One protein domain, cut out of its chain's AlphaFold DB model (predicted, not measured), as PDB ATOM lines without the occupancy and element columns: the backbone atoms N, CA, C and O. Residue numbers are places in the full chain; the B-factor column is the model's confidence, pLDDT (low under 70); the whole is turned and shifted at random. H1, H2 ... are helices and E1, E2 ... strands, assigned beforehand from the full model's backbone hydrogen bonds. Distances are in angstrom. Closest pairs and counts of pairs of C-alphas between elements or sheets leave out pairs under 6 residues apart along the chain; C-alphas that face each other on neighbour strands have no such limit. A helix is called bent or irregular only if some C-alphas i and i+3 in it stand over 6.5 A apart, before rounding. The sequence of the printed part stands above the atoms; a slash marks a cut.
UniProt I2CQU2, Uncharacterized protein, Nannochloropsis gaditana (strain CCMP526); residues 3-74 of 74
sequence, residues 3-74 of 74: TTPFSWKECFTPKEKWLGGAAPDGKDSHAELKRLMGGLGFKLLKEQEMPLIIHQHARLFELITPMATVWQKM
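What this domain is: This is residues 3 to 74 of the 74 residues of an uncharacterized protein of Nannochloropsis gaditana (strain CCMP526) (UniProt I2CQU2). A long two-stranded ribbon, bent along its length, has H1 over one face of its E1 and E4 half, while the E2 and E3 hairpin reaches away as a bare arm. A long stretch without named elements, residues 3 to 26, starts beside E4 and loops out on the side of H1, where residues 11 to 17 stick out. The 72 printed residues hold one named helix, then four named strands, H1 E1 E2 E3 E4, in two antiparallel sheets, E1 - E4 and E2 - E3; the class is mixed, helices and strands. The whole is loose, with a radius of gyration of the C-alphas of 14.0 A, and elongated, spanning 44 by 28 by 17 A.

How they stand to each other: Residues 3 to 4 pair antiparallel with residues 67 to 68 of E4, residues 67 to 73. H1, residues 27 to 39, is near E4, with 8 pairs of C-alphas within 10 A. Its closest C-alphas to E1, residues 42 to 49, are those of Met 37 and Lys 43, 7.5 A apart. In H1 every O i to N i+4 pair is within hydrogen-bond range. E1 bends by 60 degrees at residue 45 and is antiparallel to E4 at 163 degrees; N 45 and O 70 are 2.8 A apart. E1 runs on into E2, residues 52 to 57, at 72 degrees. E2 and E3, residues 60 to 64, form a hairpin, with N 54 and O 62 at 2.8 A. E3 runs on into E4 at 59 degrees. H1 is apart from E2 and E3.

Where its parts are: H1 begins at C-alpha 27 (9.242, 17.909, -3.051) and is 18.7 A long. E1 measures 19.9 A, E2 15.2 A and E3 13.0 A. E4, 19.2 A, ends at C-alpha 73 (4.250, 17.647, 20.074).

The domain as a whole: The C-alphas farthest apart, of Arg 59 and Met 74, are 44.5 A apart. The printed part has no cut, and the four links between named elements are tight. Mean pLDDT of the printed part is 91.5; residues 22 and 24 to 26 are under 70.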
ATOM      1  N   THR A   3       5.013   7.855   7.733       94.12
ATOM      2  CA  THR A   3       5.710   7.377   6.534       94.12
ATOM      3  C   THR A   3       4.886   7.731   5.311       94.12
ATOM      4  O   THR A   3       3.714   7.366   5.242       94.12
ATOM      5  N   THR A   4       5.477   8.433   4.350       92.00
ATOM      6  CA  THR A   4       4.770   8.848   3.137       92.00
ATOM      7  C   THR A   4       5.695   8.807   1.920       92.00
ATOM      8  O   THR A   4       6.835   9.262   2.012       92.00
ATOM      9  N   PRO A   5       5.240   8.261   0.778       91.19
ATOM     10  CA  PRO A   5       5.991   8.308  -0.474       91.19
ATOM     11  C   PRO A   5       5.877   9.657  -1.195       91.19
ATOM     12  O   PRO A   5       6.555   9.849  -2.195       91.19
ATOM     13  N   PHE A   6       4.995  10.558  -0.740       90.94
ATOM     14  CA  PHE A   6       4.633  11.804  -1.437       90.94
ATOM     15  C   PHE A   6       4.182  11.615  -2.897       90.94
ATOM     16  O   PHE A   6       4.177  12.563  -3.676       90.94
ATOM     17  N   SER A   7       3.746  10.406  -3.260       87.88
ATOM     18  CA  SER A   7       3.105  10.132  -4.539       87.88
ATOM     19  C   SER A   7       1.597  10.350  -4.441       87.88
ATOM     20  O   SER A   7       0.963  10.052  -3.425       87.88
ATOM     21  N   TRP A   8       1.015  10.872  -5.517       89.19
ATOM     22  CA  TRP A   8      -0.408  11.172  -5.613       89.19
ATOM     23  C   TRP A   8      -1.075  10.318  -6.692       89.19
ATOM     24  O   TRP A   8      -0.495  10.068  -7.751       89.19
ATOM     25  N   LYS A   9      -2.313   9.891  -6.430       87.38
ATOM     26  CA  LYS A   9      -3.207   9.309  -7.438       87.38
ATOM     27  C   LYS A   9      -4.605   9.892  -7.251       87.38
ATOM     28  O   LYS A   9      -5.131   9.878  -6.137       87.38
ATOM     29  N   GLU A  10      -5.211  10.331  -8.350       89.00
ATOM     30  CA  GLU A  10      -6.558  10.928  -8.381       89.00
ATOM     31  C   GLU A  10      -7.615  10.030  -7.719       89.00
ATOM     32  O   GLU A  10      -8.497  10.512  -7.018       89.00
ATOM     33  N   CYS A  11      -7.492   8.706  -7.865       92.06
ATOM     34  CA  CYS A  11      -8.427   7.754  -7.266       92.06
ATOM     35  C   CYS A  11      -8.453   7.773  -5.727       92.06
ATOM     36  O   CYS A  11      -9.415   7.276  -5.144       92.06
ATOM     37  N   PHE A  12      -7.421   8.315  -5.072       89.12
ATOM     38  CA  PHE A  12      -7.337   8.383  -3.612       89.12
ATOM     39  C   PHE A  12      -7.633   9.775  -3.059       89.12
ATOM     40  O   PHE A  12      -8.260   9.888  -2.008       89.12
ATOM     41  N   THR A  13      -7.209  10.830  -3.757       90.75
ATOM     42  CA  THR A  13      -7.363  12.209  -3.282       90.75
ATOM     43  C   THR A  13      -7.611  13.128  -4.473       90.75
ATOM     44  O   THR A  13      -6.744  13.181  -5.341       90.75
ATOM     45  N   PRO A  14      -8.713  13.900  -4.511       91.12
ATOM     46  CA  PRO A  14      -8.890  14.942  -5.518       91.12
ATOM     47  C   PRO A  14      -7.715  15.916  -5.518       91.12
ATOM     48  O   PRO A  14      -7.204  16.268  -4.446       91.12
ATOM     49  N   LYS A  15      -7.289  16.370  -6.697       87.31
ATOM     50  CA  LYS A  15      -6.084  17.202  -6.840       87.31
ATOM     51  C   LYS A  15      -6.106  18.465  -5.970       87.31
ATOM     52  O   LYS A  15      -5.081  18.825  -5.396       87.31
ATOM     53  N   GLU A  16      -7.261  19.105  -5.812       89.00
ATOM     54  CA  GLU A  16      -7.433  20.347  -5.040       89.00
ATOM     55  C   GLU A  16      -7.230  20.144  -3.534       89.00
ATOM     56  O   GLU A  16      -7.027  21.104  -2.792       89.00
ATOM     57  N   LYS A  17      -7.302  18.894  -3.070       89.62
ATOM     58  CA  LYS A  17      -7.110  18.514  -1.668       89.62
ATOM     59  C   LYS A  17      -5.728  17.921  -1.409       89.62
ATOM     60  O   LYS A  17      -5.444  17.525  -0.278       89.62
ATOM     61  N   TRP A  18      -4.884  17.815  -2.433       91.12
ATOM     62  CA  TRP A  18      -3.561  17.237  -2.283       91.12
ATOM     63  C   TRP A  18      -2.581  18.218  -1.634       91.12
ATOM     64  O   TRP A  18      -2.492  19.393  -1.993       91.12
ATOM     65  N   LEU A  19      -1.822  17.710  -0.668       90.38
ATOM     66  CA  LEU A  19      -0.876  18.491   0.110       90.38
ATOM     67  C   LEU A  19       0.316  18.916  -0.755       90.38
ATOM     68  O   LEU A  19       1.030  18.065  -1.273       90.38
ATOM     69  N   GLY A  20       0.549  20.222  -0.886       83.69
ATOM     70  CA  GLY A  20       1.698  20.772  -1.617       83.69
ATOM     71  C   GLY A  20       1.669  20.580  -3.139       83.69
ATOM     72  O   GLY A  20       2.656  20.874  -3.788       83.69
ATOM     73  N   GLY A  21       0.559  20.144  -3.745       79.00
ATOM     74  CA  GLY A  21       0.445  20.053  -5.209       79.00
ATOM     75  C   GLY A  21       1.085  18.802  -5.841       79.00
ATOM     76  O   GLY A  21       1.785  18.029  -5.195       79.00
ATOM     77  N   ALA A  22       0.745  18.533  -7.106       69.25
ATOM     78  CA  ALA A  22       1.028  17.263  -7.791       69.25
ATOM     79  C   ALA A  22       2.379  17.264  -8.537       69.25
ATOM     80  O   ALA A  22       2.442  16.909  -9.716       69.25
ATOM     81  N   ALA A  23       3.448  17.716  -7.874       70.44
ATOM     82  CA  ALA A  23       4.792  17.662  -8.443       70.44
ATOM     83  C   ALA A  23       5.234  16.192  -8.613       70.44
ATOM     84  O   ALA A  23       5.037  15.398  -7.688       70.44
ATOM     85  N   PRO A  24       5.850  15.805  -9.746       63.34
ATOM     86  CA  PRO A  24       6.256  14.418  -9.989       63.34
ATOM     87  C   PRO A  24       7.235  13.847  -8.953       63.34
ATOM     88  O   PRO A  24       7.296  12.633  -8.784       63.34
ATOM     89  N   ASP A  25       8.005  14.701  -8.275       65.25
ATOM     90  CA  ASP A  25       9.028  14.316  -7.297       65.25
ATOM     91  C   ASP A  25       8.609  14.543  -5.833       65.25
ATOM     92  O   ASP A  25       9.415  14.330  -4.927       65.25
ATOM     93  N   GLY A  26       7.367  14.980  -5.582       69.00
ATOM     94  CA  GLY A  26       6.803  15.133  -4.235       69.00
ATOM     95  C   GLY A  26       7.498  16.167  -3.335       69.00
ATOM     96  O   GLY A  26       7.151  16.273  -2.154       69.00
ATOM     97  N   LYS A  27       8.466  16.944  -3.852       75.38
ATOM     98  CA  LYS A  27       9.242  17.909  -3.051       75.38
ATOM     99  C   LYS A  27       8.359  18.985  -2.428       75.38
ATOM    100  O   LYS A  27       8.549  19.326  -1.259       75.38
ATOM    101  N   ASP A  28       7.365  19.453  -3.172       85.19
ATOM    102  CA  ASP A  28       6.436  20.477  -2.698       85.19
ATOM    103  C   ASP A  28       5.544  19.941  -1.561       85.19
ATOM    104  O   ASP A  28       5.399  20.588  -0.521       85.19
ATOM    105  N   SER A  29       5.034  18.710  -1.685       92.25
ATOM    106  CA  SER A  29       4.260  18.026  -0.634       92.25
ATOM    107  C   SER A  29       5.052  17.839   0.656       92.25
ATOM    108  O   SER A  29       4.514  17.975   1.759       92.25
ATOM    109  N   HIS A  30       6.340  17.538   0.527       92.25
ATOM    110  CA  HIS A  30       7.220  17.345   1.664       92.25
ATOM    111  C   HIS A  30       7.493  18.645   2.426       92.25
ATOM    112  O   HIS A  30       7.364  18.679   3.655       92.25
ATOM    113  N   ALA A  31       7.831  19.720   1.713       92.56
ATOM    114  CA  ALA A  31       8.024  21.035   2.314       92.56
ATOM    115  C   ALA A  31       6.738  21.528   3.001       92.56
ATOM    116  O   ALA A  31       6.779  21.991   4.145       92.56
ATOM    117  N   GLU A  32       5.591  21.346   2.343       94.44
ATOM    118  CA  GLU A  32       4.294  21.758   2.872       94.44
ATOM    119  C   GLU A  32       3.903  20.971   4.132       94.44
ATOM    120  O   GLU A  32       3.444  21.563   5.113       94.44
ATOM    121  N   LEU A  33       4.175  19.659   4.176       94.69
ATOM    122  CA  LEU A  33       3.994  18.863   5.392       94.69
ATOM    123  C   LEU A  33       4.797  19.440   6.563       94.69
ATOM    124  O   LEU A  33       4.248  19.606   7.654       94.69
ATOM    125  N   LYS A  34       6.080  19.772   6.356       95.19
ATOM    126  CA  LYS A  34       6.917  20.346   7.424       95.19
ATOM    127  C   LYS A  34       6.363  21.679   7.916       95.19
ATOM    128  O   LYS A  34       6.304  21.901   9.127       95.19
ATOM    129  N   ARG A  35       5.913  22.537   6.995       96.06
ATOM    130  CA  ARG A  35       5.304  23.834   7.311       96.06
ATOM    131  C   ARG A  35       4.054  23.672   8.180       96.06
ATOM    132  O   ARG A  35       3.945  24.333   9.213       96.06
ATOM    133  N   LEU A  36       3.139  22.776   7.799       95.81
ATOM    134  CA  LEU A  36       1.913  22.514   8.559       95.81
ATOM    135  C   LEU A  36       2.203  21.919   9.939       95.81
ATOM    136  O   LEU A  36       1.662  22.395  10.934       95.81
ATOM    137  N   MET A  37       3.080  20.917  10.016       96.62
ATOM    138  CA  MET A  37       3.453  20.289  11.286       96.62
ATOM    139  C   MET A  37       4.073  21.306  12.252       96.62
ATOM    140  O   MET A  37       3.689  21.347  13.423       96.62
ATOM    141  N   GLY A  38       4.957  22.177  11.757       97.12
ATOM    142  CA  GLY A  38       5.523  23.277  12.541       97.12
ATOM    143  C   GLY A  38       4.457  24.259  13.036       97.12
ATOM    144  O   GLY A  38       4.435  24.592  14.220       97.12
ATOM    145  N   GLY A  39       3.520  24.659  12.169       97.25
ATOM    146  CA  GLY A  39       2.389  25.518  12.549       97.25
ATOM    147  C   GLY A  39       1.451  24.880  13.580       97.25
ATOM    148  O   GLY A  39       0.867  25.575  14.407       97.25
ATOM    149  N   LEU A  40       1.357  23.550  13.588       96.81
ATOM    150  CA  LEU A  40       0.633  22.777  14.596       96.81
ATOM    151  C   LEU A  40       1.448  22.548  15.879       96.81
ATOM    152  O   LEU A  40       0.993  21.813  16.753       96.81
ATOM    153  N   GLY A  41       2.633  23.143  16.035       97.62
ATOM    154  CA  GLY A  41       3.466  22.994  17.232       97.62
ATOM    155  C   GLY A  41       4.144  21.628  17.345       97.62
ATOM    156  O   GLY A  41       4.422  21.168  18.448       97.62
ATOM    157  N   PHE A  42       4.379  20.942  16.226       98.19
ATOM    158  CA  PHE A  42       5.212  19.747  16.208       98.19
ATOM    159  C   PHE A  42       6.650  20.090  15.828       98.19
ATOM    160  O   PHE A  42       6.910  20.832  14.881       98.19
ATOM    161  N   LYS A  43       7.596  19.471  16.528       97.88
ATOM    162  CA  LYS A  43       9.019  19.493  16.202       97.88
ATOM    163  C   LYS A  43       9.407  18.205  15.481       97.88
ATOM    164  O   LYS A  43       9.123  17.111  15.972       97.88
ATOM    165  N   LEU A  44      10.078  18.332  14.336       97.81
ATOM    166  CA  LEU A  44      10.684  17.197  13.638       97.81
ATOM    167  C   LEU A  44      11.911  16.721  14.423       97.81
ATOM    168  O   LEU A  44      12.833  17.497  14.665       97.81
ATOM    169  N   LEU A  45      11.910  15.455  14.832       98.00
ATOM    170  CA  LEU A  45      13.022  14.835  15.559       98.00
ATOM    171  C   LEU A  45      13.925  14.009  14.650       98.00
ATOM    172  O   LEU A  45      15.137  13.982  14.839       98.00
ATOM    173  N   LYS A  46      13.328  13.294  13.696       97.56
ATOM    174  CA  LYS A  46      14.047  12.398  12.794       97.56
ATOM    175  C   LYS A  46      13.355  12.338  11.446       97.56
ATOM    176  O   LYS A  46      12.128  12.364  11.377       97.56
ATOM    177  N   GLU A  47      14.158  12.197  10.410       97.06
ATOM    178  CA  GLU A  47      13.743  12.066   9.026       97.06
ATOM    179  C   GLU A  47      14.725  11.133   8.319       97.06
ATOM    180  O   GLU A  47      15.935  11.273   8.495       97.06
ATOM    181  N   GLN A  48      14.213  10.147   7.589       96.44
ATOM    182  CA  GLN A  48      15.033   9.238   6.794       96.44
ATOM    183  C   GLN A  48      14.216   8.616   5.665       96.44
ATOM    184  O   GLN A  48      13.034   8.319   5.833       96.44
ATOM    185  N   GLU A  49      14.875   8.331   4.552       95.25
ATOM    186  CA  GLU A  49      14.349   7.408   3.555       95.25
ATOM    187  C   GLU A  49      14.377   5.979   4.107       95.25
ATOM    188  O   GLU A  49      15.333   5.567   4.771       95.25
ATOM    189  N   MET A  50      13.312   5.219   3.867       93.75
ATOM    190  CA  MET A  50      13.214   3.835   4.318       93.75
ATOM    191  C   MET A  50      12.639   2.970   3.197       93.75
ATOM    192  O   MET A  50      11.516   3.240   2.775       93.75
ATOM    193  N   PRO A  51      13.348   1.930   2.722       94.94
ATOM    194  CA  PRO A  51      12.809   1.041   1.702       94.94
ATOM    195  C   PRO A  51      11.596   0.273   2.244       94.94
ATOM    196  O   PRO A  51      11.617  -0.243   3.363       94.94
ATOM    197  N   LEU A  52      10.544   0.187   1.434       93.50
ATOM    198  CA  LEU A  52       9.302  -0.514   1.741       93.50
ATOM    199  C   LEU A  52       8.868  -1.342   0.530       93.50
ATOM    200  O   LEU A  52       8.859  -0.853  -0.597       93.50
ATOM    201  N   ILE A  53       8.461  -2.585   0.779       95.31
ATOM    202  CA  ILE A  53       7.835  -3.443  -0.227       95.31
ATOM    203  C   ILE A  53       6.332  -3.468   0.035       95.31
ATOM    204  O   ILE A  53       5.889  -3.903   1.098       95.31
ATOM    205  N   ILE A  54       5.546  -3.030  -0.946       93.62
ATOM    206  CA  ILE A  54       4.091  -3.178  -0.949       93.62
ATOM    207  C   ILE A  54       3.753  -4.461  -1.705       93.62
ATOM    208  O   ILE A  54       4.040  -4.595  -2.893       93.62
ATOM    209  N   HIS A  55       3.125  -5.409  -1.015       96.31
ATOM    210  CA  HIS A  55       2.580  -6.613  -1.633       96.31
ATOM    211  C   HIS A  55       1.170  -6.316  -2.152       96.31
ATOM    212  O   HIS A  55       0.217  -6.288  -1.376       96.31
ATOM    213  N   GLN A  56       1.047  -6.071  -3.457       93.50
ATOM    214  CA  GLN A  56      -0.235  -5.749  -4.089       93.50
ATOM    215  C   GLN A  56      -1.094  -7.015  -4.248       93.50
ATOM    216  O   GLN A  56      -2.271  -7.030  -3.899       93.50
ATOM    217  N   HIS A  57      -0.497  -8.099  -4.757       95.44
ATOM    218  CA  HIS A  57      -1.094  -9.439  -4.833       95.44
ATOM    219  C   HIS A  57      -0.001 -10.503  -5.030       95.44
ATOM    220  O   HIS A  57       1.143 -10.153  -5.304       95.44
ATOM    221  N   ALA A  58      -0.357 -11.796  -5.057       96.12
ATOM    222  CA  ALA A  58       0.573 -12.943  -5.032       96.12
ATOM    223  C   ALA A  58       1.785 -12.902  -5.996       96.12
ATOM    224  O   ALA A  58       2.797 -13.544  -5.734       96.12
ATOM    225  N   ARG A  59       1.687 -12.194  -7.130       95.88
ATOM    226  CA  ARG A  59       2.780 -12.008  -8.108       95.88
ATOM    227  C   ARG A  59       3.152 -10.547  -8.410       95.88
ATOM    228  O   ARG A  59       3.829 -10.304  -9.401       95.88
ATOM    229  N   LEU A  60       2.685  -9.578  -7.620       96.69
ATOM    230  CA  LEU A  60       2.974  -8.156  -7.829       96.69
ATOM    231  C   LEU A  60       3.406  -7.519  -6.516       96.69
ATOM    232  O   LEU A  60       2.640  -7.425  -5.554       96.69
ATOM    233  N   PHE A  61       4.649  -7.064  -6.536       97.06
ATOM    234  CA  PHE A  61       5.300  -6.357  -5.454       97.06
ATOM    235  C   PHE A  61       5.795  -5.026  -5.997       97.06
ATOM    236  O   PHE A  61       6.280  -4.951  -7.126       97.06
ATOM    237  N   GLU A  62       5.678  -3.987  -5.188       95.25
ATOM    238  CA  GLU A  62       6.168  -2.656  -5.505       95.25
ATOM    239  C   GLU A  62       7.228  -2.286  -4.470       95.25
ATOM    240  O   GLU A  62       6.947  -2.278  -3.272       95.25
ATOM    241  N   LEU A  63       8.455  -2.026  -4.921       95.25
ATOM    242  CA  LEU A  63       9.498  -1.457  -4.074       95.25
ATOM    243  C   LEU A  63       9.403   0.064  -4.161       95.25
ATOM    244  O   LEU A  63       9.515   0.629  -5.246       95.25
ATOM    245  N   ILE A  64       9.233   0.710  -3.014       93.62
ATOM    246  CA  ILE A  64       9.218   2.167  -2.893       93.62
ATOM    247  C   ILE A  64      10.164   2.627  -1.785       93.62
ATOM    248  O   ILE A  64      10.500   1.864  -0.878       93.62
ATOM    249  N   THR A  65      10.549   3.900  -1.836       94.25
ATOM    250  CA  THR A  65      11.419   4.537  -0.837       94.25
ATOM    251  C   THR A  65      10.697   5.730  -0.203       94.25
ATOM    252  O   THR A  65      10.963   6.877  -0.556       94.25
ATOM    253  N   PRO A  66       9.710   5.498   0.682       94.38
ATOM    254  CA  PRO A  66       9.021   6.577   1.372       94.38
ATOM    255  C   PRO A  66       9.927   7.317   2.360       94.38
ATOM    256  O   PRO A  66      10.887   6.767   2.909       94.38
ATOM    257  N   MET A  67       9.536   8.555   2.663       95.50
ATOM    258  CA  MET A  67      10.118   9.344   3.738       95.50
ATOM    259  C   MET A  67       9.461   8.976   5.070       95.50
ATOM    260  O   MET A  67       8.241   9.088   5.230       95.50
ATOM    261  N   ALA A  68      10.266   8.557   6.043       96.44
ATOM    262  CA  ALA A  68       9.862   8.275   7.413       96.44
ATOM    263  C   ALA A  68      10.236   9.447   8.327       96.44
ATOM    264  O   ALA A  68      11.403   9.818   8.436       96.44
ATOM    265  N   THR A  69       9.250  10.007   9.023       97.19
ATOM    266  CA  THR A  69       9.409  11.172   9.900       97.19
ATOM    267  C   THR A  69       8.901  10.898  11.316       97.19
ATOM    268  O   THR A  69       7.855  10.275  11.534       97.19
ATOM    269  N   VAL A  70       9.641  11.374  12.315       97.69
ATOM    270  CA  VAL A  70       9.268  11.312  13.733       97.69
ATOM    271  C   VAL A  70       9.051  12.726  14.236       97.69
ATOM    272  O   VAL A  70       9.943  13.563  14.151       97.69
ATOM    273  N   TRP A  71       7.868  12.967  14.789       98.00
ATOM    274  CA  TRP A  71       7.428  14.275  15.255       98.00
ATOM    275  C   TRP A  71       7.103  14.211  16.741       98.00
ATOM    276  O   TRP A  71       6.489  13.243  17.194       98.00
ATOM    277  N   GLN A  72       7.479  15.251  17.476       97.69
ATOM    278  CA  GLN A  72       7.124  15.446  18.876       97.69
ATOM    279  C   GLN A  72       6.220  16.666  18.996       97.69
ATOM    280  O   GLN A  72       6.535  17.721  18.451       97.69
ATOM    281  N   LYS A  73       5.101  16.518  19.708       95.94
ATOM    282  CA  LYS A  73       4.250  17.647  20.074       95.94
ATOM    283  C   LYS A  73       4.955  18.464  21.160       95.94
ATOM    284  O   LYS A  73       5.426  17.878  22.136       95.94
ATOM    285  N   MET A  74       5.055  19.771  20.936       86.69
ATOM    286  CA  MET A  74       5.528  20.744  21.918       86.69
ATOM    287  C   MET A  74       4.395  21.161  22.850       86.69
ATOM    288  O   MET A  74       3.229  21.187  22.380       86.69
TER     289      MET A  74